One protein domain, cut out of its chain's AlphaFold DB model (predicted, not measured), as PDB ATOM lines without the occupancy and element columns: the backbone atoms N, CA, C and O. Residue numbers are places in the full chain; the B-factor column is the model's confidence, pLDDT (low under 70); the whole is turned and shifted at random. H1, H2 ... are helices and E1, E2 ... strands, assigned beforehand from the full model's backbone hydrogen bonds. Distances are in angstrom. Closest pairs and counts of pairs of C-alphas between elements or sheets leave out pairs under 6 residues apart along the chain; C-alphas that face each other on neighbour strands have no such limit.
ATOM      1  N   VAL A  64     128.623 167.328 163.041       92.25
ATOM      2  CA  VAL A  64     127.502 167.187 162.098       92.25
ATOM      3  C   VAL A  64     128.026 167.127 160.668       92.25
ATOM      4  O   VAL A  64     127.656 166.228 159.908       92.25
ATOM      5  N   GLY A  65     128.941 168.028 160.305       93.44
ATOM      6  CA  GLY A  65     129.594 168.009 158.998       93.44
ATOM      7  C   GLY A  65     130.471 166.771 158.781       93.44
ATOM      8  O   GLY A  65     130.576 166.271 157.658       93.44
ATOM      9  N   ALA A  66     131.094 166.233 159.833       93.56
ATOM     10  CA  ALA A  66     131.864 164.992 159.747       93.56
ATOM     11  C   ALA A  66     130.970 163.760 159.529       93.56
ATOM     12  O   ALA A  66     131.242 162.967 158.626       93.56
ATOM     13  N   LEU A  67     129.874 163.635 160.284       94.06
ATOM     14  CA  LEU A  67     128.891 162.562 160.113       94.06
ATOM     15  C   LEU A  67     128.187 162.644 158.753       94.06
ATOM     16  O   LEU A  67     128.006 161.622 158.098       94.06
ATOM     17  N   SER A  68     127.864 163.851 158.279       94.88
ATOM     18  CA  SER A  68     127.249 164.050 156.958       94.88
ATOM     19  C   SER A  68     128.161 163.590 155.818       94.88
ATOM     20  O   SER A  68     127.698 162.953 154.876       94.88
ATOM     21  N   ARG A  69     129.470 163.859 155.912       94.56
ATOM     22  CA  ARG A  69     130.455 163.345 154.946       94.56
ATOM     23  C   ARG A  69     130.596 161.830 155.033       94.56
ATOM     24  O   ARG A  69     130.579 161.164 154.003       94.56
ATOM     25  N   LEU A  70     130.651 161.273 156.246       95.00
ATOM     26  CA  LEU A  70     130.673 159.821 156.431       95.00
ATOM     27  C   LEU A  70     129.436 159.159 155.805       95.00
ATOM     28  O   LEU A  70     129.564 158.131 155.153       95.00
ATOM     29  N   GLN A  71     128.258 159.769 155.933       96.19
ATOM     30  CA  GLN A  71     127.023 159.271 155.327       96.19
ATOM     31  C   GLN A  71     127.083 159.232 153.793       96.19
ATOM     32  O   GLN A  71     126.470 158.355 153.185       96.19
ATOM     33  N   GLN A  72     127.805 160.163 153.166       96.00
ATOM     34  CA  GLN A  72     127.987 160.208 151.713       96.00
ATOM     35  C   GLN A  72     129.037 159.201 151.229       96.00
ATOM     36  O   GLN A  72     128.855 158.576 150.190       96.00
ATOM     37  N   GLU A  73     130.129 159.037 151.977       94.31
ATOM     38  CA  GLU A  73     131.276 158.216 151.571       94.31
ATOM     39  C   GLU A  73     131.147 156.740 151.987       94.31
ATOM     40  O   GLU A  73     131.572 155.848 151.257       94.31
ATOM     41  N   ALA A  74     130.566 156.476 153.158       95.12
ATOM     42  CA  ALA A  74     130.443 155.157 153.776       95.12
ATOM     43  C   ALA A  74     129.091 155.024 154.519       95.12
ATOM     44  O   ALA A  74     129.049 154.965 155.754       95.12
ATOM     45  N   PRO A  75     127.958 154.955 153.790       96.12
ATOM     46  CA  PRO A  75     126.615 155.016 154.376       96.12
ATOM     47  C   PRO A  75     126.318 153.885 155.370       96.12
ATOM     48  O   PRO A  75     125.588 154.090 156.341       96.12
ATOM     49  N   ALA A  76     126.883 152.694 155.161       96.19
ATOM     50  CA  ALA A  76     126.697 151.571 156.075       96.19
ATOM     51  C   ALA A  76     127.434 151.788 157.408       96.19
ATOM     52  O   ALA A  76     126.866 151.530 158.471       96.19
ATOM     53  N   ALA A  77     128.656 152.331 157.361       95.62
ATOM     54  CA  ALA A  77     129.409 152.693 158.559       95.62
ATOM     55  C   ALA A  77     128.743 153.849 159.322       95.62
ATOM     56  O   ALA A  77     128.627 153.790 160.545       95.62
ATOM     57  N   ALA A  78     128.232 154.856 158.603       95.31
ATOM     58  CA  ALA A  78     127.465 155.950 159.194       95.31
ATOM     59  C   ALA A  78     126.196 155.453 159.905       95.31
ATOM     60  O   ALA A  78     125.933 155.858 161.034       95.31
ATOM     61  N   SER A  79     125.453 154.522 159.297       94.44
ATOM     62  CA  SER A  79     124.264 153.919 159.915       94.44
ATOM     63  C   SER A  79     124.591 153.128 161.187       94.44
ATOM     64  O   SER A  79     123.844 153.210 162.160       94.44
ATOM     65  N   ALA A  80     125.697 152.378 161.204       94.38
ATOM     66  CA  ALA A  80     126.137 151.669 162.406       94.38
ATOM     67  C   ALA A  80     126.553 152.644 163.522       94.38
ATOM     68  O   ALA A  80     126.201 152.443 164.684       94.38
ATOM     69  N   LEU A  81     127.252 153.726 163.165       94.94
ATOM     70  CA  LEU A  81     127.642 154.776 164.102       94.94
ATOM     71  C   LEU A  81     126.434 155.546 164.660       94.94
ATOM     72  O   LEU A  81     126.410 155.843 165.848       94.94
ATOM     73  N   ASP A  82     125.417 155.833 163.845       92.94
ATOM     74  CA  ASP A  82     124.175 156.478 164.295       92.94
ATOM     75  C   ASP A  82     123.442 155.629 165.350       92.94
ATOM     76  O   ASP A  82     123.011 156.161 166.370       92.94
ATOM     77  N   GLY A  83     123.381 154.302 165.175       88.88
ATOM     78  CA  GLY A  83     122.815 153.392 166.181       88.88
ATOM     79  C   GLY A  83     123.537 153.469 167.533       88.88
ATOM     80  O   GLY A  83     122.892 153.540 168.581       88.88
ATOM     81  N   LEU A  84     124.871 153.543 167.507       90.94
ATOM     82  CA  LEU A  84     125.688 153.741 168.706       90.94
ATOM     83  C   LEU A  84     125.447 155.112 169.347       90.94
ATOM     84  O   LEU A  84     125.252 155.192 170.554       90.94
ATOM     85  N   LEU A  85     125.430 156.184 168.550       91.88
ATOM     86  CA  LEU A  85     125.229 157.553 169.039       91.88
ATOM     87  C   LEU A  85     123.835 157.776 169.621       91.88
ATOM     88  O   LEU A  85     123.677 158.609 170.502       91.88
ATOM     89  N   ARG A  86     122.828 157.020 169.181       90.00
ATOM     90  CA  ARG A  86     121.487 157.031 169.785       90.00
ATOM     91  C   ARG A  86     121.383 156.185 171.050       90.00
ATOM     92  O   ARG A  86     120.333 156.200 171.686       90.00
ATOM     93  N   GLY A  87     122.439 155.450 171.402       86.44
ATOM     94  CA  GLY A  87     122.414 154.494 172.501       86.44
ATOM     95  C   GLY A  87     121.416 153.362 172.261       86.44
ATOM     96  O   GLY A  87     120.776 152.934 173.211       86.44
ATOM     97  N   ASP A  88     121.243 152.905 171.012       88.81
ATOM     98  CA  ASP A  88     120.348 151.795 170.657       88.81
ATOM     99  C   ASP A  88     121.113 150.457 170.730       88.81
ATOM    100  O   ASP A  88     121.896 150.130 169.820       88.81
ATOM    101  N   PRO A  89     120.914 149.648 171.792       84.56
ATOM    102  CA  PRO A  89     121.649 148.401 171.952       84.56
ATOM    103  C   PRO A  89     121.223 147.362 170.919       84.56
ATOM    104  O   PRO A  89     122.064 146.601 170.450       84.56
ATOM    105  N   ALA A  90     119.949 147.336 170.516       87.00
ATOM    106  CA  ALA A  90     119.444 146.360 169.555       87.00
ATOM    107  C   ALA A  90     120.032 146.611 168.160       87.00
ATOM    108  O   ALA A  90     120.532 145.678 167.521       87.00
ATOM    109  N   ALA A  91     120.050 147.875 167.719       88.19
ATOM    110  CA  ALA A  91     120.701 148.264 166.472       88.19
ATOM    111  C   ALA A  91     122.203 147.949 166.511       88.19
ATOM    112  O   ALA A  91     122.721 147.341 165.572       88.19
ATOM    113  N   THR A  92     122.883 148.273 167.613       88.56
ATOM    114  CA  THR A  92     124.319 147.999 167.788       88.56
ATOM    115  C   THR A  92     124.623 146.499 167.736       88.56
ATOM    116  O   THR A  92     125.489 146.066 166.976       88.56
ATOM    117  N   LEU A  93     123.877 145.683 168.485       87.44
ATOM    118  CA  LEU A  93     124.062 144.230 168.543       87.44
ATOM    119  C   LEU A  93     123.859 143.568 167.180       87.44
ATOM    120  O   LEU A  93     124.607 142.660 166.830       87.44
ATOM    121  N   SER A  94     122.899 144.053 166.387       90.06
ATOM    122  CA  SER A  94     122.640 143.528 165.039       90.06
ATOM    123  C   SER A  94     123.800 143.741 164.058       90.06
ATOM    124  O   SER A  94     123.878 143.056 163.039       90.06
ATOM    125  N   ARG A  95     124.701 144.683 164.362       92.12
ATOM    126  CA  ARG A  95     125.866 145.028 163.540       92.12
ATOM    127  C   ARG A  95     127.159 144.407 164.048       92.12
ATOM    128  O   ARG A  95     128.163 144.493 163.348       92.12
ATOM    129  N   LEU A  96     127.173 143.808 165.240       89.44
ATOM    130  CA  LEU A  96     128.382 143.187 165.767       89.44
ATOM    131  C   LEU A  96     128.828 142.031 164.883       89.44
ATOM    132  O   LEU A  96     128.034 141.191 164.454       89.44
ATOM    133  N   ARG A  97     130.139 141.955 164.666       88.94
ATOM    134  CA  ARG A  97     130.746 140.819 163.992       88.94
ATOM    135  C   ARG A  97     130.476 139.548 164.792       88.94
ATOM    136  O   ARG A  97     130.808 139.437 165.975       88.94
ATOM    137  N   THR A  98     129.916 138.566 164.096       87.75
ATOM    138  CA  THR A  98     129.682 137.231 164.636       87.75
ATOM    139  C   THR A  98     130.558 136.201 163.939       87.75
ATOM    140  O   THR A  98     131.012 136.391 162.810       87.75
ATOM    141  N   LEU A  99     130.827 135.116 164.648       85.56
ATOM    142  CA  LEU A  99     131.585 133.974 164.168       85.56
ATOM    143  C   LEU A  99     130.785 132.708 164.466       85.56
ATOM    144  O   LEU A  99     130.271 132.543 165.572       85.56
ATOM    145  N   SER A 100     130.705 131.813 163.489       89.44
ATOM    146  CA  SER A 100     130.138 130.477 163.667       89.44
ATOM    147  C   SER A 100     131.271 129.483 163.880       89.44
ATOM    148  O   SER A 100     132.162 129.370 163.039       89.44
ATOM    149  N   VAL A 101     131.249 128.774 165.005       89.00
ATOM    150  CA  VAL A 101     132.311 127.850 165.429       89.00
ATOM    151  C   VAL A 101     131.714 126.593 166.029       89.00
ATOM    152  O   VAL A 101     130.661 126.646 166.657       89.00
ATOM    153  N   ALA A 102     132.381 125.455 165.854       90.94
ATOM    154  CA  ALA A 102     131.986 124.238 166.549       90.94
ATOM    155  C   ALA A 102     132.213 124.405 168.061       90.94
ATOM    156  O   ALA A 102     133.264 124.878 168.485       90.94
ATOM    157  N   CYS A 103     131.243 124.007 168.883       89.38
ATOM    158  CA  CYS A 103     131.291 124.208 170.337       89.38
ATOM    159  C   CYS A 103     132.463 123.486 171.034       89.38
ATOM    160  O   CYS A 103     132.797 123.784 172.177       89.38
ATOM    161  N   GLU A 104     133.084 122.524 170.354       90.38
ATOM    162  CA  GLU A 104     134.191 121.707 170.856       90.38
ATOM    163  C   GLU A 104     135.569 122.341 170.637       90.38
ATOM    164  O   GLU A 104     136.539 121.918 171.262       90.38
ATOM    165  N   THR A 105     135.673 123.361 169.776       85.00
ATOM    166  CA  THR A 105     136.955 124.014 169.465       85.00
ATOM    167  C   THR A 105     137.329 125.097 170.470       85.00
ATOM    168  O   THR A 105     138.485 125.518 170.516       85.00
ATOM    169  N   ILE A 106     136.371 125.542 171.286       79.25
ATOM    170  CA  ILE A 106     136.579 126.565 172.307       79.25
ATOM    171  C   ILE A 106     136.605 125.896 173.674       79.25
ATOM    172  O   ILE A 106     135.625 125.285 174.099       79.25
ATOM    173  N   MET A 107     137.732 126.056 174.369       79.62
ATOM    174  CA  MET A 107     137.926 125.581 175.733       79.62
ATOM    175  C   MET A 107     138.150 126.768 176.666       79.62
ATOM    176  O   MET A 107     139.093 127.541 176.497       79.62
ATOM    177  N   VAL A 108     137.294 126.897 177.676       73.62
ATOM    178  CA  VAL A 108     137.363 127.952 178.688       73.62
ATOM    179  C   VAL A 108     137.490 127.286 180.049       73.62
ATOM    180  O   VAL A 108     136.615 126.538 180.468       73.62
ATOM    181  N   ARG A 109     138.601 127.547 180.751       78.31
ATOM    182  CA  ARG A 109     138.875 126.999 182.098       78.31
ATOM    183  C   ARG A 109     138.755 125.465 182.190       78.31
ATOM    184  O   ARG A 109     138.379 124.938 183.230       78.31
ATOM    185  N   GLY A 110     139.110 124.756 181.119       81.00
ATOM    186  CA  GLY A 110     139.093 123.290 181.071       81.00
ATOM    187  C   GLY A 110     137.751 122.666 180.671       81.00
ATOM    188  O   GLY A 110     137.689 121.450 180.529       81.00
ATOM    189  N   GLU A 111     136.711 123.467 180.425       88.00
ATOM    190  CA  GLU A 111     135.430 123.004 179.880       88.00
ATOM    191  C   GLU A 111     135.253 123.488 178.437       88.00
ATOM    192  O   GLU A 111     135.668 124.597 178.084       88.00
ATOM    193  N   THR A 112     134.651 122.657 177.582       87.75
ATOM    194  CA  THR A 112     134.277 123.076 176.226       87.75
ATOM    195  C   THR A 112     132.990 123.888 176.260       87.75
ATOM    196  O   THR A 112     132.160 123.736 177.163       87.75
ATOM    197  N   ASP A 113     132.767 124.712 175.238       87.88
ATOM    198  CA  ASP A 113     131.485 125.399 175.104       87.88
ATOM    199  C   ASP A 113     130.314 124.430 174.910       87.88
ATOM    200  O   ASP A 113     129.202 124.762 175.313       87.88
ATOM    201  N   CYS A 114     130.535 123.224 174.368       89.38
ATOM    202  CA  CYS A 114     129.479 122.207 174.307       89.38
ATOM    203  C   CYS A 114     128.964 121.870 175.712       89.38
ATOM    204  O   CYS A 114     127.760 121.900 175.963       89.38
ATOM    205  N   THR A 115     129.884 121.597 176.645       89.31
ATOM    206  CA  THR A 115     129.554 121.271 178.037       89.31
ATOM    207  C   THR A 115     128.936 122.466 178.750       89.31
ATOM    208  O   THR A 115     127.879 122.335 179.361       89.31
ATOM    209  N   ARG A 116     129.552 123.646 178.619       88.62
ATOM    210  CA  ARG A 116     129.116 124.868 179.302       88.62
ATOM    211  C   ARG A 116     127.731 125.344 178.859       88.62
ATOM    212  O   ARG A 116     126.959 125.831 179.680       88.62
ATOM    213  N   LEU A 117     127.423 125.216 177.568       85.75
ATOM    214  CA  LEU A 117     126.139 125.621 176.989       85.75
ATOM    215  C   LEU A 117     125.096 124.494 176.995       85.75
ATOM    216  O   LEU A 117     123.946 124.736 176.637       85.75
ATOM    217  N   GLY A 118     125.476 123.270 177.378       89.75
ATOM    218  CA  GLY A 118     124.581 122.113 177.382       89.75
ATOM    219  C   GLY A 118     124.131 121.674 175.984       89.75
ATOM    220  O   GLY A 118     123.007 121.201 175.825       89.75
ATOM    221  N   VAL A 119     124.981 121.845 174.967       90.81
ATOM    222  CA  VAL A 119     124.695 121.465 173.572       90.81
ATOM    223  C   VAL A 119     125.503 120.238 173.148       90.81
ATOM    224  O   VAL A 119     126.554 119.934 173.711       90.81
ATOM    225  N   ALA A 120     125.011 119.508 172.145       93.00
ATOM    226  CA  ALA A 120     125.671 118.297 171.665       93.00
ATOM    227  C   ALA A 120     127.017 118.606 170.968       93.00
ATOM    228  O   ALA A 120     127.119 119.636 170.292       93.00
ATOM    229  N   PRO A 121     128.024 117.714 171.050       92.38
ATOM    230  CA  PRO A 121     129.232 117.797 170.223       92.38
ATOM    231  C   PRO A 121     128.906 117.912 168.726       92.38
ATOM    232  O   PRO A 121     127.875 117.413 168.270       92.38
ATOM    233  N   GLY A 122     129.758 118.599 167.964       89.25
ATOM    234  CA  GLY A 122     129.497 118.954 166.564       89.25
ATOM    235  C   GLY A 122     128.480 120.089 166.348       89.25
ATOM    236  O   GLY A 122     128.273 120.504 165.207       89.25
ATOM    237  N   THR A 123     127.862 120.635 167.405       92.75
ATOM    238  CA  THR A 123     126.970 121.800 167.277       92.75
ATOM    239  C   THR A 123     127.773 123.050 166.927       92.75
ATOM    240  O   THR A 123     128.733 123.404 167.616       92.75
ATOM    241  N   VAL A 124     127.346 123.759 165.881       91.94
ATOM    242  CA  VAL A 124     127.872 125.085 165.545       91.94
ATOM    243  C   VAL A 124     127.154 126.130 166.392       91.94
ATOM    244  O   VAL A 124     125.937 126.280 166.315       91.94
ATOM    245  N   ILE A 125     127.922 126.857 167.193       88.56
ATOM    246  CA  ILE A 125     127.452 127.956 168.032       88.56
ATOM    247  C   ILE A 125     127.892 129.294 167.444       88.56
ATOM    248  O   ILE A 125     128.909 129.396 166.753       88.56
ATOM    249  N   ARG A 126     127.110 130.335 167.732       89.00
ATOM    250  CA  ARG A 126     127.411 131.707 167.329       89.00
ATOM    251  C   ARG A 126     128.120 132.437 168.462       89.00
ATOM    252  O   ARG A 126     127.625 132.483 169.586       89.00
ATOM    253  N   LYS A 127     129.260 133.037 168.144       86.00
ATOM    254  CA  LYS A 127     130.048 133.887 169.034       86.00
ATOM    255  C   LYS A 127     130.063 135.312 168.525       86.00
ATOM    256  O   LYS A 127     129.954 135.548 167.324       86.00
ATOM    257  N   VAL A 128     130.221 136.248 169.446       83.31
ATOM    258  CA  VAL A 128     130.363 137.671 169.149       83.31
ATOM    259  C   VAL A 128     131.792 138.078 169.466       83.31
ATOM    260  O   VAL A 128     132.312 137.730 170.528       83.31
ATOM    261  N   THR A 129     132.433 138.813 168.556       78.50
ATOM    262  CA  THR A 129     133.733 139.418 168.851       78.50
ATOM    263  C   THR A 129     133.539 140.857 169.302       78.50
ATOM    264  O   THR A 129     132.909 141.662 168.621       78.50
ATOM    265  N   LEU A 130     134.070 141.164 170.482       71.25
ATOM    266  CA  LEU A 130     134.161 142.536 170.986       71.25
ATOM    267  C   LEU A 130     135.563 143.120 170.749       71.25
ATOM    268  O   LEU A 130     135.772 144.312 170.938       71.25
ATOM    269  N   ASP A 131     136.511 142.310 170.274       70.31
ATOM    270  CA  ASP A 131     137.860 142.728 169.887       70.31
ATOM    271  C   ASP A 131     137.982 142.739 168.349       70.31
ATOM    272  O   ASP A 131     137.459 141.861 167.661       70.31
ATOM    273  N   ARG A 132     138.710 143.725 167.809       67.50
ATOM    274  CA  ARG A 132     139.032 143.837 166.376       67.50
ATOM    275  C   ARG A 132     139.832 142.629 165.871       67.50
ATOM    276  O   ARG A 132     139.786 142.304 164.684       67.50
ATOM    277  N   ARG A 133     140.617 141.989 166.744       65.88
ATOM    278  CA  ARG A 133     141.526 140.896 166.381       65.88
ATOM    279  C   ARG A 133     140.747 139.629 165.988       65.88
ATOM    280  O   ARG A 133     139.846 139.227 166.718       65.88
ATOM    281  N   PRO A 134     141.134 138.933 164.899       56.75
ATOM    282  CA  PRO A 134     140.461 137.707 164.452       56.75
ATOM    283  C   PRO A 134     140.389 136.604 165.522       56.75
ATOM    284  O   PRO A 134     139.399 135.884 165.584       56.75
ATOM    285  N   ASN A 135     141.408 136.526 166.386       60.62
ATOM    286  CA  ASN A 135     141.506 135.583 167.508       60.62
ATOM    287  C   ASN A 135     141.347 136.293 168.867       60.62
ATOM    288  O   ASN A 135     141.967 135.901 169.853       60.62
ATOM    289  N   GLY A 136     140.626 137.416 168.888       62.66
ATOM    290  CA  GLY A 136     140.375 138.189 170.098       62.66
ATOM    291  C   GLY A 136     139.399 137.501 171.054       62.66
ATOM    292  O   GLY A 136     138.990 136.360 170.848       62.66
ATOM    293  N   PHE A 137     139.021 138.203 172.122       68.31
ATOM    294  CA  PHE A 137     138.065 137.677 173.093       68.31
ATOM    295  C   PHE A 137     136.687 137.468 172.447       68.31
ATOM    296  O   PHE A 137     136.081 138.407 171.922       68.31
ATOM    297  N   TRP A 138     136.191 136.232 172.509       77.62
ATOM    298  CA  TRP A 138     134.866 135.862 172.026       77.62
ATOM    299  C   TRP A 138     133.901 135.741 173.196       77.62
ATOM    300  O   TRP A 138     134.157 135.017 174.157       77.62
ATOM    301  N   ALA A 139     132.773 136.428 173.084       78.62
ATOM    302  CA  ALA A 139     131.695 136.369 174.053       78.62
ATOM    303  C   ALA A 139     130.531 135.543 173.499       78.62
ATOM    304  O   ALA A 139     130.300 135.480 172.284       78.62
ATOM    305  N   ASP A 140     129.769 134.932 174.402       81.69
ATOM    306  CA  ASP A 140     128.427 134.482 174.054       81.69
ATOM    307  C   ASP A 140     127.549 135.682 173.715       81.69
ATOM    308  O   ASP A 140     127.755 136.790 174.211       81.69
ATOM    309  N   GLU A 141     126.512 135.459 172.914       80.25
ATOM    310  CA  GLU A 141     125.579 136.524 172.549       80.25
ATOM    311  C   GLU A 141     124.905 137.161 173.772       80.25
ATOM    312  O   GLU A 141     124.720 138.375 173.806       80.25
ATOM    313  N   ALA A 142     124.585 136.369 174.801       81.44
ATOM    314  CA  ALA A 142     124.017 136.882 176.045       81.44
ATOM    315  C   ALA A 142     125.002 137.788 176.806       81.44
ATOM    316  O   ALA A 142     124.601 138.812 177.356       81.44
ATOM    317  N   ASP A 143     126.291 137.446 176.810       79.50
ATOM    318  CA  ASP A 143     127.334 138.248 177.455       79.50
ATOM    319  C   ASP A 143     127.607 139.534 176.680       79.50
ATOM    320  O   ASP A 143     127.655 140.612 177.271       79.50
ATOM    321  N   ALA A 144     127.707 139.438 175.352       79.56
ATOM    322  CA  ALA A 144     127.862 140.594 174.479       79.56
ATOM    323  C   ALA A 144     126.666 141.548 174.586       79.56
ATOM    324  O   ALA A 144     126.858 142.758 174.684       79.56
ATOM    325  N   ARG A 145     125.440 141.010 174.638       82.94
ATOM    326  CA  ARG A 145     124.216 141.785 174.870       82.94
ATOM    327  C   ARG A 145     124.290 142.563 176.172       82.94
ATOM    328  O   ARG A 145     124.153 143.779 176.136       82.94
ATOM    329  N   ARG A 146     124.582 141.888 177.288       80.88
ATOM    330  CA  ARG A 146     124.715 142.545 178.595       80.88
ATOM    331  C   ARG A 146     125.784 143.632 178.585       80.88
ATOM    332  O   ARG A 146     125.549 144.708 179.120       80.88
ATOM    333  N   ALA A 147     126.931 143.371 177.956       78.00
ATOM    334  CA  ALA A 147     128.003 144.352 177.846       78.00
ATOM    335  C   ALA A 147     127.566 145.592 177.047       78.00
ATOM    336  O   ALA A 147     127.742 146.709 177.522       78.00
ATOM    337  N   VAL A 148     126.962 145.414 175.867       81.25
ATOM    338  CA  VAL A 148     126.511 146.533 175.020       81.25
ATOM    339  C   VAL A 148     125.363 147.304 175.662       81.25
ATOM    340  O   VAL A 148     125.413 148.529 175.701       81.25
ATOM    341  N   GLU A 149     124.351 146.610 176.182       82.31
ATOM    342  CA  GLU A 149     123.232 147.238 176.889       82.31
ATOM    343  C   GLU A 149     123.739 148.078 178.052       82.31
ATOM    344  O   GLU A 149     123.331 149.221 178.194       82.31
ATOM    345  N   TYR A 150     124.675 147.552 178.838       76.19
ATOM    346  CA  TYR A 150     125.263 148.292 179.942       76.19
ATOM    347  C   TYR A 150     126.048 149.527 179.465       76.19
ATOM    348  O   TYR A 150     125.830 150.629 179.971       76.19
ATOM    349  N   LEU A 151     126.922 149.367 178.464       75.00
ATOM    350  CA  LEU A 151     127.732 150.458 177.904       75.00
ATOM    351  C   LEU A 151     126.877 151.599 177.340       75.00
ATOM    352  O   LEU A 151     127.278 152.759 177.419       75.00
ATOM    353  N   LEU A 152     125.718 151.267 176.769       78.12
ATOM    354  CA  LEU A 152     124.821 152.213 176.106       78.12
ATOM    355  C   LEU A 152     123.610 152.618 176.964       78.12
ATOM    356  O   LEU A 152     122.850 153.487 176.551       78.12
ATOM    357  N   ALA A 153     123.431 152.053 178.164       70.06
ATOM    358  CA  ALA A 153     122.325 152.387 179.074       70.06
ATOM    359  C   ALA A 153     122.440 153.790 179.710       70.06
ATOM    360  O   ALA A 153     121.522 154.219 180.417       70.06
ATOM    361  N   GLY A 154     123.569 154.476 179.510       66.56
ATOM    362  CA  GLY A 154     123.864 155.818 180.012       66.56
ATOM    363  C   GLY A 154     123.118 156.957 179.301       66.56
ATOM    364  O   GLY A 154     122.194 156.727 178.518       66.56
ATOM    365  N   PRO A 155     123.498 158.219 179.573       71.00
ATOM    366  CA  PRO A 155     123.209 159.343 178.695       71.00
ATOM    367  C   PRO A 155     123.704 159.067 177.271       71.00
ATOM    368  O   PRO A 155     124.593 158.245 177.049       71.00
ATOM    369  N   VAL A 156     123.124 159.793 176.317       78.69
ATOM    370  CA  VAL A 156     123.429 159.680 174.887       78.69
ATOM    371  C   VAL A 156     124.948 159.754 174.658       78.69
ATOM    372  O   VAL A 156     125.560 160.747 175.065       78.69
ATOM    373  N   PRO A 157     125.567 158.738 174.021       86.50
ATOM    374  CA  PRO A 157     126.994 158.758 173.724       86.50
ATOM    375  C   PRO A 157     127.385 159.985 172.899       86.50
ATOM    376  O   PRO A 157     126.730 160.325 171.912       86.50
ATOM    377  N   ARG A 158     128.492 160.636 173.268       87.81
ATOM    378  CA  ARG A 158     129.056 161.750 172.495       87.81
ATOM    379  C   ARG A 158     130.149 161.259 171.561       87.81
ATOM    380  O   ARG A 158     130.954 160.414 171.939       87.81
ATOM    381  N   LEU A 159     130.231 161.821 170.359       92.00
ATOM    382  CA  LEU A 159     131.362 161.573 169.467       92.00
ATOM    383  C   LEU A 159     132.562 162.423 169.913       92.00
ATOM    384  O   LEU A 159     132.508 163.654 169.849       92.00
ATOM    385  N   ASP A 160     133.649 161.766 170.319       90.00
ATOM    386  CA  ASP A 160     134.915 162.411 170.693       90.00
ATOM    387  C   ASP A 160     135.915 162.424 169.525       90.00
ATOM    388  O   ASP A 160     136.626 163.407 169.336       90.00
ATOM    389  N   LEU A 161     135.963 161.360 168.716       92.56
ATOM    390  CA  LEU A 161     136.835 161.276 167.538       92.56
ATOM    391  C   LEU A 161     136.194 160.437 166.438       92.56
ATOM    392  O   LEU A 161     135.564 159.416 166.708       92.56
ATOM    393  N   LEU A 162     136.416 160.853 165.193       94.62
ATOM    394  CA  LEU A 162     136.088 160.084 164.000       94.62
ATOM    395  C   LEU A 162     137.284 160.082 163.051       94.62
ATOM    396  O   LEU A 162     137.758 161.141 162.637       94.62
ATOM    397  N   ALA A 163     137.733 158.894 162.666       93.25
ATOM    398  CA  ALA A 163     138.791 158.702 161.688       93.25
ATOM    399  C   ALA A 163     138.443 157.578 160.707       93.25
ATOM    400  O   ALA A 163     137.664 156.677 161.011       93.25
ATOM    401  N   THR A 164     139.049 157.623 159.525       93.00
ATOM    402  CA  THR A 164     138.993 156.538 158.539       93.00
ATOM    403  C   THR A 164     140.389 155.984 158.322       93.00
ATOM    404  O   THR A 164     141.336 156.737 158.100       93.00
ATOM    405  N   MET A 165     140.511 154.667 158.405       90.56
ATOM    406  CA  MET A 165     141.726 153.924 158.117       90.56
ATOM    407  C   MET A 165     141.893 153.735 156.605       90.56
ATOM    408  O   MET A 165     140.931 153.820 155.842       90.56
ATOM    409  N   ALA A 166     143.115 153.448 156.157       89.38
ATOM    410  CA  ALA A 166     143.409 153.233 154.737       89.38
ATOM    411  C   ALA A 166     142.634 152.066 154.091       89.38
ATOM    412  O   ALA A 166     142.425 152.079 152.881       89.38
ATOM    413  N   ASP A 167     142.200 151.078 154.875       89.19
ATOM    414  CA  ASP A 167     141.372 149.952 154.418       89.19
ATOM    415  C   ASP A 167     139.868 150.296 154.333       89.19
ATOM    416  O   ASP A 167     139.047 149.437 154.014       89.19
ATOM    417  N   GLY A 168     139.496 151.548 154.619       91.25
ATOM    418  CA  GLY A 168     138.114 152.023 154.662       91.25
ATOM    419  C   GLY A 168     137.414 151.795 156.006       91.25
ATOM    420  O   GLY A 168     136.286 152.260 156.179       91.25
ATOM    421  N   THR A 169     138.056 151.134 156.973       92.94
ATOM    422  CA  THR A 169     137.503 150.963 158.320       92.94
ATOM    423  C   THR A 169     137.334 152.325 158.991       92.94
ATOM    424  O   THR A 169     138.237 153.162 159.009       92.94
ATOM    425  N   THR A 170     136.169 152.555 159.580       94.81
ATOM    426  CA  THR A 170     135.885 153.735 160.394       94.81
ATOM    427  C   THR A 170     136.235 153.455 161.849       94.81
ATOM    428  O   THR A 170     135.726 152.511 162.450       94.81
ATOM    429  N   LEU A 171     137.093 154.293 162.422       92.31
ATOM    430  CA  LEU A 171     137.376 154.350 163.849       92.31
ATOM    431  C   LEU A 171     136.536 155.474 164.458       92.31
ATOM    432  O   LEU A 171     136.702 156.641 164.100       92.31
ATOM    433  N   ALA A 172     135.664 155.125 165.396       92.31
ATOM    434  CA  ALA A 172     134.916 156.078 166.201       92.31
ATOM    435  C   ALA A 172     135.297 155.926 167.672       92.31
ATOM    436  O   ALA A 172     135.481 154.815 168.172       92.31
ATOM    437  N   ILE A 173     135.408 157.054 168.362       90.12
ATOM    438  CA  ILE A 173     135.665 157.094 169.798       90.12
ATOM    439  C   ILE A 173     134.514 157.849 170.425       90.12
ATOM    440  O   ILE A 173     134.264 159.006 170.080       90.12
ATOM    441  N   LEU A 174     133.792 157.160 171.302       87.94
ATOM    442  CA  LEU A 174     132.590 157.672 171.934       87.94
ATOM    443  C   LEU A 174     132.876 157.957 173.402       87.94
ATOM    444  O   LEU A 174     133.312 157.064 174.127       87.94
ATOM    445  N   GLY A 175     132.612 159.182 173.842       84.75
ATOM    446  CA  GLY A 175     132.514 159.491 175.260       84.75
ATOM    447  C   GLY A 175     131.180 158.969 175.787       84.75
ATOM    448  O   GLY A 175     130.121 159.347 175.286       84.75
ATOM    449  N   ILE A 176     131.232 158.089 176.779       79.75
ATOM    450  CA  ILE A 176     130.064 157.537 177.460       79.75
ATOM    451  C   ILE A 176     130.145 157.869 178.948       79.75
ATOM    452  O   ILE A 176     131.187 157.712 179.581       79.75
ATOM    453  N   GLU A 177     129.039 158.329 179.516       75.56
ATOM    454  CA  GLU A 177     128.912 158.565 180.953       75.56
ATOM    455  C   GLU A 177     128.129 157.389 181.550       75.56
ATOM    456  O   GLU A 177     126.905 157.345 181.430       75.56
ATOM    457  N   PRO A 178     128.784 156.363 182.120       62.69
ATOM    458  CA  PRO A 178     128.059 155.225 182.669       62.69
ATOM    459  C   PRO A 178     127.114 155.684 183.789       62.69
ATOM    460  O   PRO A 178     127.458 156.551 184.592       62.69
ATOM    461  N   ARG A 179     125.915 155.086 183.841       59.44
ATOM    462  CA  ARG A 179     124.886 155.404 184.851       59.44
ATOM    463  C   ARG A 179     125.377 155.193 186.285       59.44
ATOM    464  O   ARG A 179     125.048 155.998 187.144       59.44
ATOM    465  N   ASP A 180     126.180 154.153 186.498       57.38
ATOM    466  CA  ASP A 180     126.760 153.770 187.786       57.38
ATOM    467  C   ASP A 180     128.213 153.289 187.591       57.38
ATOM    468  O   ASP A 180     128.510 152.698 186.549       57.38
ATOM    469  N   PRO A 181     129.135 153.491 188.556       54.03
ATOM    470  CA  PRO A 181     130.446 152.828 188.548       54.03
ATOM    471  C   PRO A 181     130.271 151.296 188.566       54.03
ATOM    472  O   PRO A 181     129.372 150.799 189.242       54.03
ATOM    473  N   PHE A 182     131.101 150.538 187.834       53.28
ATOM    474  CA  PHE A 182     130.833 149.111 187.586       53.28
ATOM    475  C   PHE A 182     132.025 148.157 187.684       53.28
ATOM    476  O   PHE A 182     133.186 148.542 187.542       53.28
ATOM    477  N   ASP A 183     131.667 146.882 187.865       43.62
ATOM    478  CA  ASP A 183     132.467 145.677 187.644       43.62
ATOM    479  C   ASP A 183     132.394 145.240 186.169       43.62
ATOM    480  O   ASP A 183     131.362 144.743 185.712       43.62
ATOM    481  N   VAL A 184     133.485 145.389 185.408       44.19
ATOM    482  CA  VAL A 184     133.646 144.693 184.111       44.19
ATOM    483  C   VAL A 184     133.957 143.219 184.377       44.19
ATOM    484  O   VAL A 184     134.472 142.881 185.447       44.19
ATOM    485  N   ARG A 197     134.609 160.573 184.928       61.97
ATOM    486  CA  ARG A 197     133.248 160.030 184.716       61.97
ATOM    487  C   ARG A 197     132.910 159.683 183.271       61.97
ATOM    488  O   ARG A 197     131.869 159.083 183.038       61.97
ATOM    489  N   VAL A 198     133.764 160.036 182.317       69.81
ATOM    490  CA  VAL A 198     133.559 159.704 180.906       69.81
ATOM    491  C   VAL A 198     134.459 158.524 180.564       69.81
ATOM    492  O   VAL A 198     135.678 158.668 180.466       69.81
ATOM    493  N   ALA A 199     133.862 157.347 180.397       73.56
ATOM    494  CA  ALA A 199     134.549 156.227 179.774       73.56
ATOM    495  C   ALA A 199     134.606 156.464 178.260       73.56
ATOM    496  O   ALA A 199     133.710 157.076 177.678       73.56
ATOM    497  N   ARG A 200     135.675 156.001 177.608       78.69
ATOM    498  CA  ARG A 200     135.823 156.141 176.159       78.69
ATOM    499  C   ARG A 200     135.718 154.790 175.488       78.69
ATOM    500  O   ARG A 200     136.475 153.864 175.771       78.69
ATOM    501  N   LEU A 201     134.750 154.686 174.592       81.12
ATOM    502  CA  LEU A 201     134.486 153.487 173.829       81.12
ATOM    503  C   LEU A 201     135.144 153.608 172.464       81.12
ATOM    504  O   LEU A 201     134.782 154.478 171.675       81.12
ATOM    505  N   GLN A 202     136.097 152.729 172.186       86.19
ATOM    506  CA  GLN A 202     136.721 152.639 170.880       86.19
ATOM    507  C   GLN A 202     135.964 151.621 170.030       86.19
ATOM    508  O   GLN A 202     135.884 150.440 170.371       86.19
ATOM    509  N   VAL A 203     135.438 152.077 168.897       89.31
ATOM    510  CA  VAL A 203     134.645 151.259 167.983       89.31
ATOM    511  C   VAL A 203     135.291 151.254 166.608       89.31
ATOM    512  O   VAL A 203     135.591 152.308 166.048       89.31
ATOM    513  N   HIS A 204     135.475 150.061 166.050       91.19
ATOM    514  CA  HIS A 204     135.897 149.886 164.662       91.19
ATOM    515  C   HIS A 204     134.727 149.370 163.835       91.19
ATOM    516  O   HIS A 204     134.111 148.369 164.197       91.19
ATOM    517  N   ILE A 205     134.440 150.036 162.722       94.75
ATOM    518  CA  ILE A 205     133.311 149.741 161.845       94.75
ATOM    519  C   ILE A 205     133.854 149.505 160.439       94.75
ATOM    520  O   ILE A 205     134.464 150.393 159.847       94.75
ATOM    521  N   ALA A 206     133.658 148.306 159.907       94.38
ATOM    522  CA  ALA A 206     134.039 147.966 158.545       94.38
ATOM    523  C   ALA A 206     133.226 148.776 157.511       94.38
ATOM    524  O   ALA A 206     132.145 149.281 157.833       94.38
ATOM    525  N   PRO A 207     133.698 148.880 156.253       94.06
ATOM    526  CA  PRO A 207     132.981 149.594 155.192       94.06
ATOM    527  C   PRO A 207     131.539 149.116 154.957       94.06
ATOM    528  O   PRO A 207     130.688 149.897 154.537       94.06
ATOM    529  N   ASP A 208     131.250 147.845 155.250       95.19
ATOM    530  CA  ASP A 208     129.921 147.232 155.141       95.19
ATOM    531  C   ASP A 208     128.991 147.539 156.337       95.19
ATOM    532  O   ASP A 208     127.838 147.103 156.365       95.19
ATOM    533  N   GLY A 209     129.470 148.309 157.321       94.56
ATOM    534  CA  GLY A 209     128.741 148.658 158.539       94.56
ATOM    535  C   GLY A 209     128.839 147.617 159.654       94.56
ATOM    536  O   GLY A 209     128.196 147.789 160.690       94.56
ATOM    537  N   THR A 210     129.623 146.551 159.483       94.81
ATOM    538  CA  THR A 210     129.881 145.581 160.552       94.81
ATOM    539  C   THR A 210     130.765 146.209 161.628       94.81
ATOM    540  O   THR A 210     131.860 146.696 161.349       94.81
ATOM    541  N   ILE A 211     130.334 146.157 162.886       92.38
ATOM    542  CA  ILE A 211     131.149 146.551 164.034       92.38
ATOM    543  C   ILE A 211     132.142 145.420 164.323       92.38
ATOM    544  O   ILE A 211     131.774 144.333 164.771       92.38
ATOM    545  N   LEU A 212     133.415 145.688 164.046       87.44
ATOM    546  CA  LEU A 212     134.521 144.741 164.178       87.44
ATOM    547  C   LEU A 212     134.966 144.544 165.626       87.44
ATOM    548  O   LEU A 212     135.553 143.513 165.937       87.44
ATOM    549  N   GLY A 213     134.721 145.527 166.487       80.62
ATOM    550  CA  GLY A 213     135.061 145.461 167.899       80.62
ATOM    551  C   GLY A 213     134.636 146.715 168.648       80.62
ATOM    552  O   GLY A 213     134.595 147.809 168.079       80.62
ATOM    553  N   ILE A 214     134.337 146.520 169.928       78.38
ATOM    554  CA  ILE A 214     133.998 147.536 170.912       78.38
ATOM    555  C   ILE A 214     134.971 147.338 172.075       78.38
ATOM    556  O   ILE A 214     134.745 146.518 172.966       78.38
ATOM    557  N   ALA A 215     136.084 148.066 172.043       72.25
ATOM    558  CA  ALA A 215     137.064 148.042 173.116       72.25
ATOM    559  C   ALA A 215     136.777 149.197 174.079       72.25
ATOM    560  O   ALA A 215     136.673 150.352 173.660       72.25
ATOM    561  N   GLN A 216     136.673 148.909 175.377       62.06
ATOM    562  CA  GLN A 216     136.793 149.970 176.371       62.06
ATOM    563  C   GLN A 216     138.242 150.453 176.356       62.06
ATOM    564  O   GLN A 216     139.148 149.718 176.750       62.06
ATOM    565  N   ALA A 217     138.461 151.688 175.910       52.09
ATOM    566  CA  ALA A 217     139.684 152.375 176.264       52.09
ATOM    567  C   ALA A 217     139.551 152.676 177.759       52.09
ATOM    568  O   ALA A 217     138.673 153.429 178.186       52.09
ATOM    569  N   THR A 218     140.359 151.997 178.574       46.62
ATOM    570  CA  THR A 218     140.465 152.278 180.005       46.62
ATOM    571  C   THR A 218     140.614 153.780 180.230       46.62
ATOM    572  O   THR A 218     141.238 154.458 179.413       46.62
ATOM    573  N   PHE A 219     140.104 154.288 181.359       43.03
ATOM    574  CA  PHE A 219     140.183 155.699 181.779       43.03
ATOM    575  C   PHE A 219     141.588 156.335 181.657       43.03
ATOM    576  O   PHE A 219     141.720 157.553 181.709       43.03
ATOM    577  N   SER A 220     142.631 155.517 181.502       36.88
ATOM    578  CA  SER A 220     144.044 155.877 181.474       36.88
ATOM    579  C   SER A 220     144.734 155.856 180.106       36.88
ATOM    580  O   SER A 220     145.885 156.269 180.062       36.88
ATOM    581  N   THR A 221     144.118 155.375 179.016       46.72
ATOM    582  CA  THR A 221     144.774 155.393 177.689       46.72
ATOM    583  C   THR A 221     144.121 156.463 176.821       46.72
ATOM    584  O   THR A 221     143.008 156.250 176.329       46.72
ATOM    585  N   PRO A 222     144.756 157.638 176.645       58.88
ATOM    586  CA  PRO A 222     144.282 158.656 175.731       58.88
ATOM    587  C   PRO A 222     144.017 158.031 174.358       58.88
ATOM    588  O   PRO A 222     144.896 157.376 173.803       58.88
ATOM    589  N   PRO A 223     142.837 158.242 173.763       65.50
ATOM    590  CA  PRO A 223     142.479 157.625 172.487       65.50
ATOM    591  C   PRO A 223     143.456 157.944 171.340       65.50
ATOM    592  O   PRO A 223     143.574 157.199 170.371       65.50
ATOM    593  N   LEU A 224     144.194 159.048 171.482       74.69
ATOM    594  CA  LEU A 224     145.250 159.477 170.572       74.69
ATOM    595  C   LEU A 224     146.529 158.646 170.695       74.69
ATOM    596  O   LEU A 224     147.263 158.548 169.723       74.69
ATOM    597  N   GLU A 225     146.805 158.012 171.836       74.50
ATOM    598  CA  GLU A 225     147.971 157.132 171.988       74.50
ATOM    599  C   GLU A 225     147.879 155.905 171.093       74.50
ATOM    600  O   GLU A 225     148.892 155.501 170.534       74.50
ATOM    601  N   VAL A 226     146.677 155.358 170.893       72.88
ATOM    602  CA  VAL A 226     146.473 154.238 169.963       72.88
ATOM    603  C   VAL A 226     146.809 154.666 168.537       72.88
ATOM    604  O   VAL A 226     147.539 153.966 167.845       72.88
ATOM    605  N   ILE A 227     146.334 155.843 168.114       77.38
ATOM    606  CA  ILE A 227     146.635 156.388 166.784       77.38
ATOM    607  C   ILE A 227     148.138 156.665 166.650       77.38
ATOM    608  O   ILE A 227     148.747 156.213 165.685       77.38
ATOM    609  N   ARG A 228     148.764 157.322 167.638       77.44
ATOM    610  CA  ARG A 228     150.218 157.578 167.653       77.44
ATOM    611  C   ARG A 228     151.019 156.285 167.569       77.44
ATOM    612  O   ARG A 228     151.968 156.208 166.795       77.44
ATOM    613  N   TYR A 229     150.649 155.281 168.361       75.50
ATOM    614  CA  TYR A 229     151.323 153.989 168.386       75.50
ATOM    615  C   TYR A 229     151.185 153.269 167.043       75.50
ATOM    616  O   TYR A 229     152.178 152.784 166.504       75.50
ATOM    617  N   ASP A 230     149.981 153.214 166.479       75.56
ATOM    618  CA  ASP A 230     149.745 152.530 165.209       75.56
ATOM    619  C   ASP A 230     150.441 153.238 164.039       75.56
ATOM    620  O   ASP A 230     151.014 152.560 163.186       75.56
ATOM    621  N   GLU A 231     150.441 154.575 164.001       70.31
ATOM    622  CA  GLU A 231     151.181 155.341 162.991       70.31
ATOM    623  C   GLU A 231     152.694 155.146 163.136       70.31
ATOM    624  O   GLU A 231     153.376 154.904 162.140       70.31
ATOM    625  N   HIS A 232     153.218 155.174 164.368       70.88
ATOM    626  CA  HIS A 232     154.636 154.939 164.649       70.88
ATOM    627  C   HIS A 232     155.097 153.553 164.182       70.88
ATOM    628  O   HIS A 232     156.138 153.422 163.543       70.88
ATOM    629  N   ASN A 233     154.303 152.518 164.463       67.38
ATOM    630  CA  ASN A 233     154.619 151.147 164.066       67.38
ATOM    631  C   ASN A 233     154.240 150.836 162.606       67.38
ATOM    632  O   ASN A 233     154.388 149.695 162.167       67.38
ATOM    633  N   GLY A 234     153.712 151.811 161.855       66.31
ATOM    634  CA  GLY A 234     153.243 151.612 160.483       66.31
ATOM    635  C   GLY A 234     152.096 150.602 160.362       66.31
ATOM    636  O   GLY A 234     151.889 150.034 159.292       66.31
ATOM    637  N   ILE A 235     151.364 150.361 161.454       67.75
ATOM    638  CA  ILE A 235     150.259 149.398 161.535       67.75
ATOM    639  C   ILE A 235     149.015 149.962 160.844       67.75
ATOM    640  O   ILE A 235     148.230 149.214 160.260       67.75
ATOM    641  N   GLY A 236     148.832 151.283 160.887       68.31
ATOM    642  CA  GLY A 236     147.685 151.957 160.295       68.31
ATOM    643  C   GLY A 236     148.030 153.345 159.776       68.31
ATOM    644  O   GLY A 236     148.936 154.009 160.270       68.31
ATOM    645  N   ARG A 237     147.275 153.790 158.769       82.50
ATOM    646  CA  ARG A 237     147.212 155.199 158.366       82.50
ATOM    647  C   ARG A 237     145.814 155.706 158.642       82.50
ATOM    648  O   ARG A 237     144.853 155.103 158.159       82.50
ATOM    649  N   TYR A 238     145.725 156.802 159.383       87.94
ATOM    650  CA  TYR A 238     144.464 157.388 159.803       87.94
ATOM    651  C   TYR A 238     144.240 158.719 159.093       87.94
ATOM    652  O   TYR A 238     145.112 159.576 159.029       87.94
ATOM    653  N   THR A 239     143.034 158.909 158.572       91.00
ATOM    654  CA  THR A 239     142.527 160.225 158.182       91.00
ATOM    655  C   THR A 239     141.539 160.665 159.247       91.00
ATOM    656  O   THR A 239     140.406 160.180 159.280       91.00
ATOM    657  N   ILE A 240     141.969 161.553 160.143       91.81
ATOM    658  CA  ILE A 240     141.114 162.080 161.211       91.81
ATOM    659  C   ILE A 240     140.156 163.109 160.604       91.81
ATOM    660  O   ILE A 240     140.572 164.114 160.029       91.81
ATOM    661  N   ARG A 241     138.855 162.844 160.709       92.75
ATOM    662  CA  ARG A 241     137.785 163.659 160.109       92.75
ATOM    663  C   ARG A 241     137.180 164.649 161.088       92.75
ATOM    664  O   ARG A 241     136.680 165.694 160.665       92.75
ATOM    665  N   TYR A 242     137.198 164.289 162.365       95.06
ATOM    666  CA  TYR A 242     136.678 165.087 163.459       95.06
ATOM    667  C   TYR A 242     137.367 164.709 164.768       95.06
ATOM    668  O   TYR A 242     137.657 163.535 165.013       95.06
ATOM    669  N   ALA A 243     137.567 165.714 165.614       91.88
ATOM    670  CA  ALA A 243     137.933 165.549 167.009       91.88
ATOM    671  C   ALA A 243     137.219 166.607 167.855       91.88
ATOM    672  O   ALA A 243     137.136 167.776 167.459       91.88
ATOM    673  N   SER A 244     136.722 166.202 169.022       90.56
ATOM    674  CA  SER A 244     136.041 167.102 169.946       90.56
ATOM    675  C   SER A 244     136.998 168.183 170.468       90.56
ATOM    676  O   SER A 244     138.209 167.952 170.553       90.56
ATOM    677  N   PRO A 245     136.489 169.371 170.847       88.88
ATOM    678  CA  PRO A 245     137.317 170.429 171.426       88.88
ATOM    679  C   PRO A 245     138.138 169.955 172.631       88.88
ATOM    680  O   PRO A 245     139.299 170.323 172.771       88.88
ATOM    681  N   GLU A 246     137.557 169.085 173.455       84.19
ATOM    682  CA  GLU A 246     138.210 168.513 174.631       84.19
ATOM    683  C   GLU A 246     139.400 167.622 174.248       84.19
ATOM    684  O   GLU A 246     140.487 167.767 174.802       84.19
ATOM    685  N   LEU A 247     139.240 166.755 173.242       84.50
ATOM    686  CA  LEU A 247     140.332 165.910 172.758       84.50
ATOM    687  C   LEU A 247     141.433 166.735 172.069       84.50
ATOM    688  O   LEU A 247     142.617 166.427 172.193       84.50
ATOM    689  N   ARG A 248     141.054 167.817 171.381       85.50
ATOM    690  CA  ARG A 248     141.998 168.777 170.790       85.50
ATOM    691  C   ARG A 248     142.789 169.540 171.848       85.50
ATOM    692  O   ARG A 248     143.982 169.750 171.652       85.50
ATOM    693  N   GLN A 249     142.154 169.923 172.955       84.81
ATOM    694  CA  GLN A 249     142.852 170.536 174.084       84.81
ATOM    695  C   GLN A 249     143.829 169.543 174.723       84.81
ATOM    696  O   GLN A 249     144.982 169.890 174.931       84.81
ATOM    697  N   GLN A 250     143.416 168.285 174.922       82.50
ATOM    698  CA  GLN A 250     144.292 167.225 175.442       82.50
ATOM    699  C   GLN A 250     145.526 166.994 174.551       82.50
ATOM    700  O   GLN A 250     146.629 166.811 175.061       82.50
ATOM    701  N   GLU A 251     145.369 167.033 173.223       82.75
ATOM    702  CA  GLU A 251     146.494 166.996 172.276       82.75
ATOM    703  C   GLU A 251     147.417 168.213 172.426       82.75
ATOM    704  O   GLU A 251     148.638 168.064 172.408       82.75
ATOM    705  N   ALA A 252     146.849 169.413 172.564       82.81
ATOM    706  CA  ALA A 252     147.618 170.645 172.709       82.81
ATOM    707  C   ALA A 252     148.422 170.669 174.020       82.81
ATOM    708  O   ALA A 252     149.607 170.992 173.996       82.81
ATOM    709  N   ASP A 253     147.807 170.264 175.133       83.00
ATOM    710  CA  ASP A 253     148.455 170.168 176.445       83.00
ATOM    711  C   ASP A 253     149.593 169.141 176.420       83.00
ATOM    712  O   ASP A 253     150.687 169.392 176.929       83.00
ATOM    713  N   PHE A 254     149.365 168.002 175.758       79.75
ATOM    714  CA  PHE A 254     150.391 166.990 175.539       79.75
ATOM    715  C   PHE A 254     151.573 167.540 174.729       79.75
ATOM    716  O   PHE A 254     152.726 167.392 175.135       79.75
ATOM    717  N   ALA A 255     151.302 168.219 173.610       79.50
ATOM    718  CA  ALA A 255     152.339 168.823 172.778       79.50
ATOM    719  C   ALA A 255     153.130 169.911 173.531       79.50
ATOM    720  O   ALA A 255     154.353 169.984 173.395       79.50
ATOM    721  N   ALA A 256     152.458 170.722 174.356       80.56
ATOM    722  CA  ALA A 256     153.098 171.731 175.197       80.56
ATOM    723  C   ALA A 256     154.014 171.097 176.257       80.56
ATOM    724  O   ALA A 256     155.165 171.510 176.394       80.56
ATOM    725  N   GLY A 257     153.551 170.040 176.935       81.00
ATOM    726  CA  GLY A 257     154.349 169.316 177.927       81.00
ATOM    727  C   GLY A 257     155.636 168.717 177.349       81.00
ATOM    728  O   GLY A 257     156.676 168.737 178.003       81.00
ATOM    729  N   LEU A 258     155.603 168.247 176.098       77.06
ATOM    730  CA  LEU A 258     156.803 167.765 175.402       77.06
ATOM    731  C   LEU A 258     157.783 168.884 175.061       77.06
ATOM    732  O   LEU A 258     158.996 168.694 175.175       77.06
ATOM    733  N   ALA A 259     157.270 170.043 174.643       73.31
ATOM    734  CA  ALA A 259     158.099 171.204 174.351       73.31
ATOM    735  C   ALA A 259     158.815 171.707 175.614       73.31
ATOM    736  O   ALA A 259     160.001 172.028 175.553       73.31
ATOM    737  N   ASP A 260     158.125 171.716 176.757       71.12
ATOM    738  CA  ASP A 260     158.708 172.098 178.045       71.12
ATOM    739  C   ASP A 260     159.717 171.060 178.561       71.12
ATOM    740  O   ASP A 260     160.788 171.447 179.022       71.12
ATOM    741  N   ALA A 261     159.451 169.758 178.401       69.00
ATOM    742  CA  ALA A 261     160.399 168.691 178.747       69.00
ATOM    743  C   ALA A 261     161.670 168.683 177.872       69.00
ATOM    744  O   ALA A 261     162.670 168.070 178.239       69.00
ATOM    745  N   SER A 262     161.630 169.351 176.716       62.06
ATOM    746  CA  SER A 262     162.754 169.464 175.780       62.06
ATOM    747  C   SER A 262     163.598 170.730 175.990       62.06
ATOM    748  O   SER A 262     164.566 170.942 175.256       62.06
ATOM    749  N   ARG A 263     163.243 171.597 176.953       62.22
ATOM    750  CA  ARG A 263     164.050 172.771 177.322       62.22
ATOM    751  C   ARG A 263     165.174 172.350 178.289       62.22
ATOM    752  O   ARG A 263     164.882 171.628 179.239       62.22
TER     753      ARG A 263
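AT A GLANCE: This is residues 64 to 184 and 197 to 263 of the 264 residues of an uncharacterized protein of Tepidiforma bonchosmolovskayae (UniProt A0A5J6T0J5). Look first for a twisted sheet of five strands, E7 E6 E5 E4 E8, with H1 and H2 over one face and H6 on the other. A small three-stranded sheet, E1 E2 E3, makes a second lobe with H4 at one end, H5 bridges the two sheets, and at the other end residues 252 to 263, mostly H7, stick out. The printed part has 188 residues, in the order H1 H2 H3 E1 H4 E2 E3 H5 E4 E5 E6 E7 H6 E8 H7; both sheets are antiparallel and the class is mixed. It is compact, with a radius of gyration of the C-alphas of 18.3 A, yet elongated, spanning 64 by 40 by 37 A.

HOW THE PARTS SIT: Begin with E7, residues 211 to 217, and E6, residues 199 to 205, a hairpin with N 202 and O 215 2.9 A apart. Beside E6 find E5, residues 170 to 176, with N 172 and O 203 2.9 A apart. E5 forms a hairpin with E4, residues 158 to 165, where N 163 and O 171 are 2.9 A apart; at the edge is E8, residues 238 to 243, with N 164 and O 239 2.9 A apart. H2, residues 75 to 85, lies over E6 and E5 at a height of 8.9 A over the sheet. On the same face is H1, residues 64 to 73, which forms a helical hairpin with H2, closest at C-alphas 71 and 78, 5.1 A. H6, residues 223 to 232, is on the opposite face, and C-alphas 217 and 223 are its closest to E7, 7.0 A. H7, residues 245 to 261, has C-alpha 247 6.8 A from C-alpha 160, its closest in E4. H5, residues 141 to 152, touches H3, residues 89 to 95, closest at C-alphas 89 and 149, 5.3 A; H3 only grazes the larger sheet. H5 is also on the smaller sheet of E1, residues 98 to 102, E2, residues 124 to 129, and E3, residues 138 to 140, at a height of 9.8 A. There N 99 and O 127 are 2.8 A apart, N 128 and O 139 2.9 A; H4, residues 113 to 117, only grazes it. Every O i to N i+4 pair is within hydrogen-bond range in H1, H2, H4, H5 and H7, against 2 of 3 in H3 and 5 of 6 in H6.

IN THESE COORDINATES: Find C-alpha 64 at (127.502, 167.187, 162.098), where H1 begins. E4 starts at C-alpha 158, (129.056, 161.750, 172.495), and runs 20.7 A. H7 runs 24.3 A to C-alpha 261 at (160.399, 168.691, 178.747).

THE WHOLE: The C-alphas of Ala 120 and Arg 263 are the farthest apart, 66.9 A. Residues 185 to 196 are not printed, with 15.4 A between C-alphas 184 and 197. Of the links printed whole, none is long. Confidence is under 70 in 31 residues, among them 178 to 184 and 216 to 223.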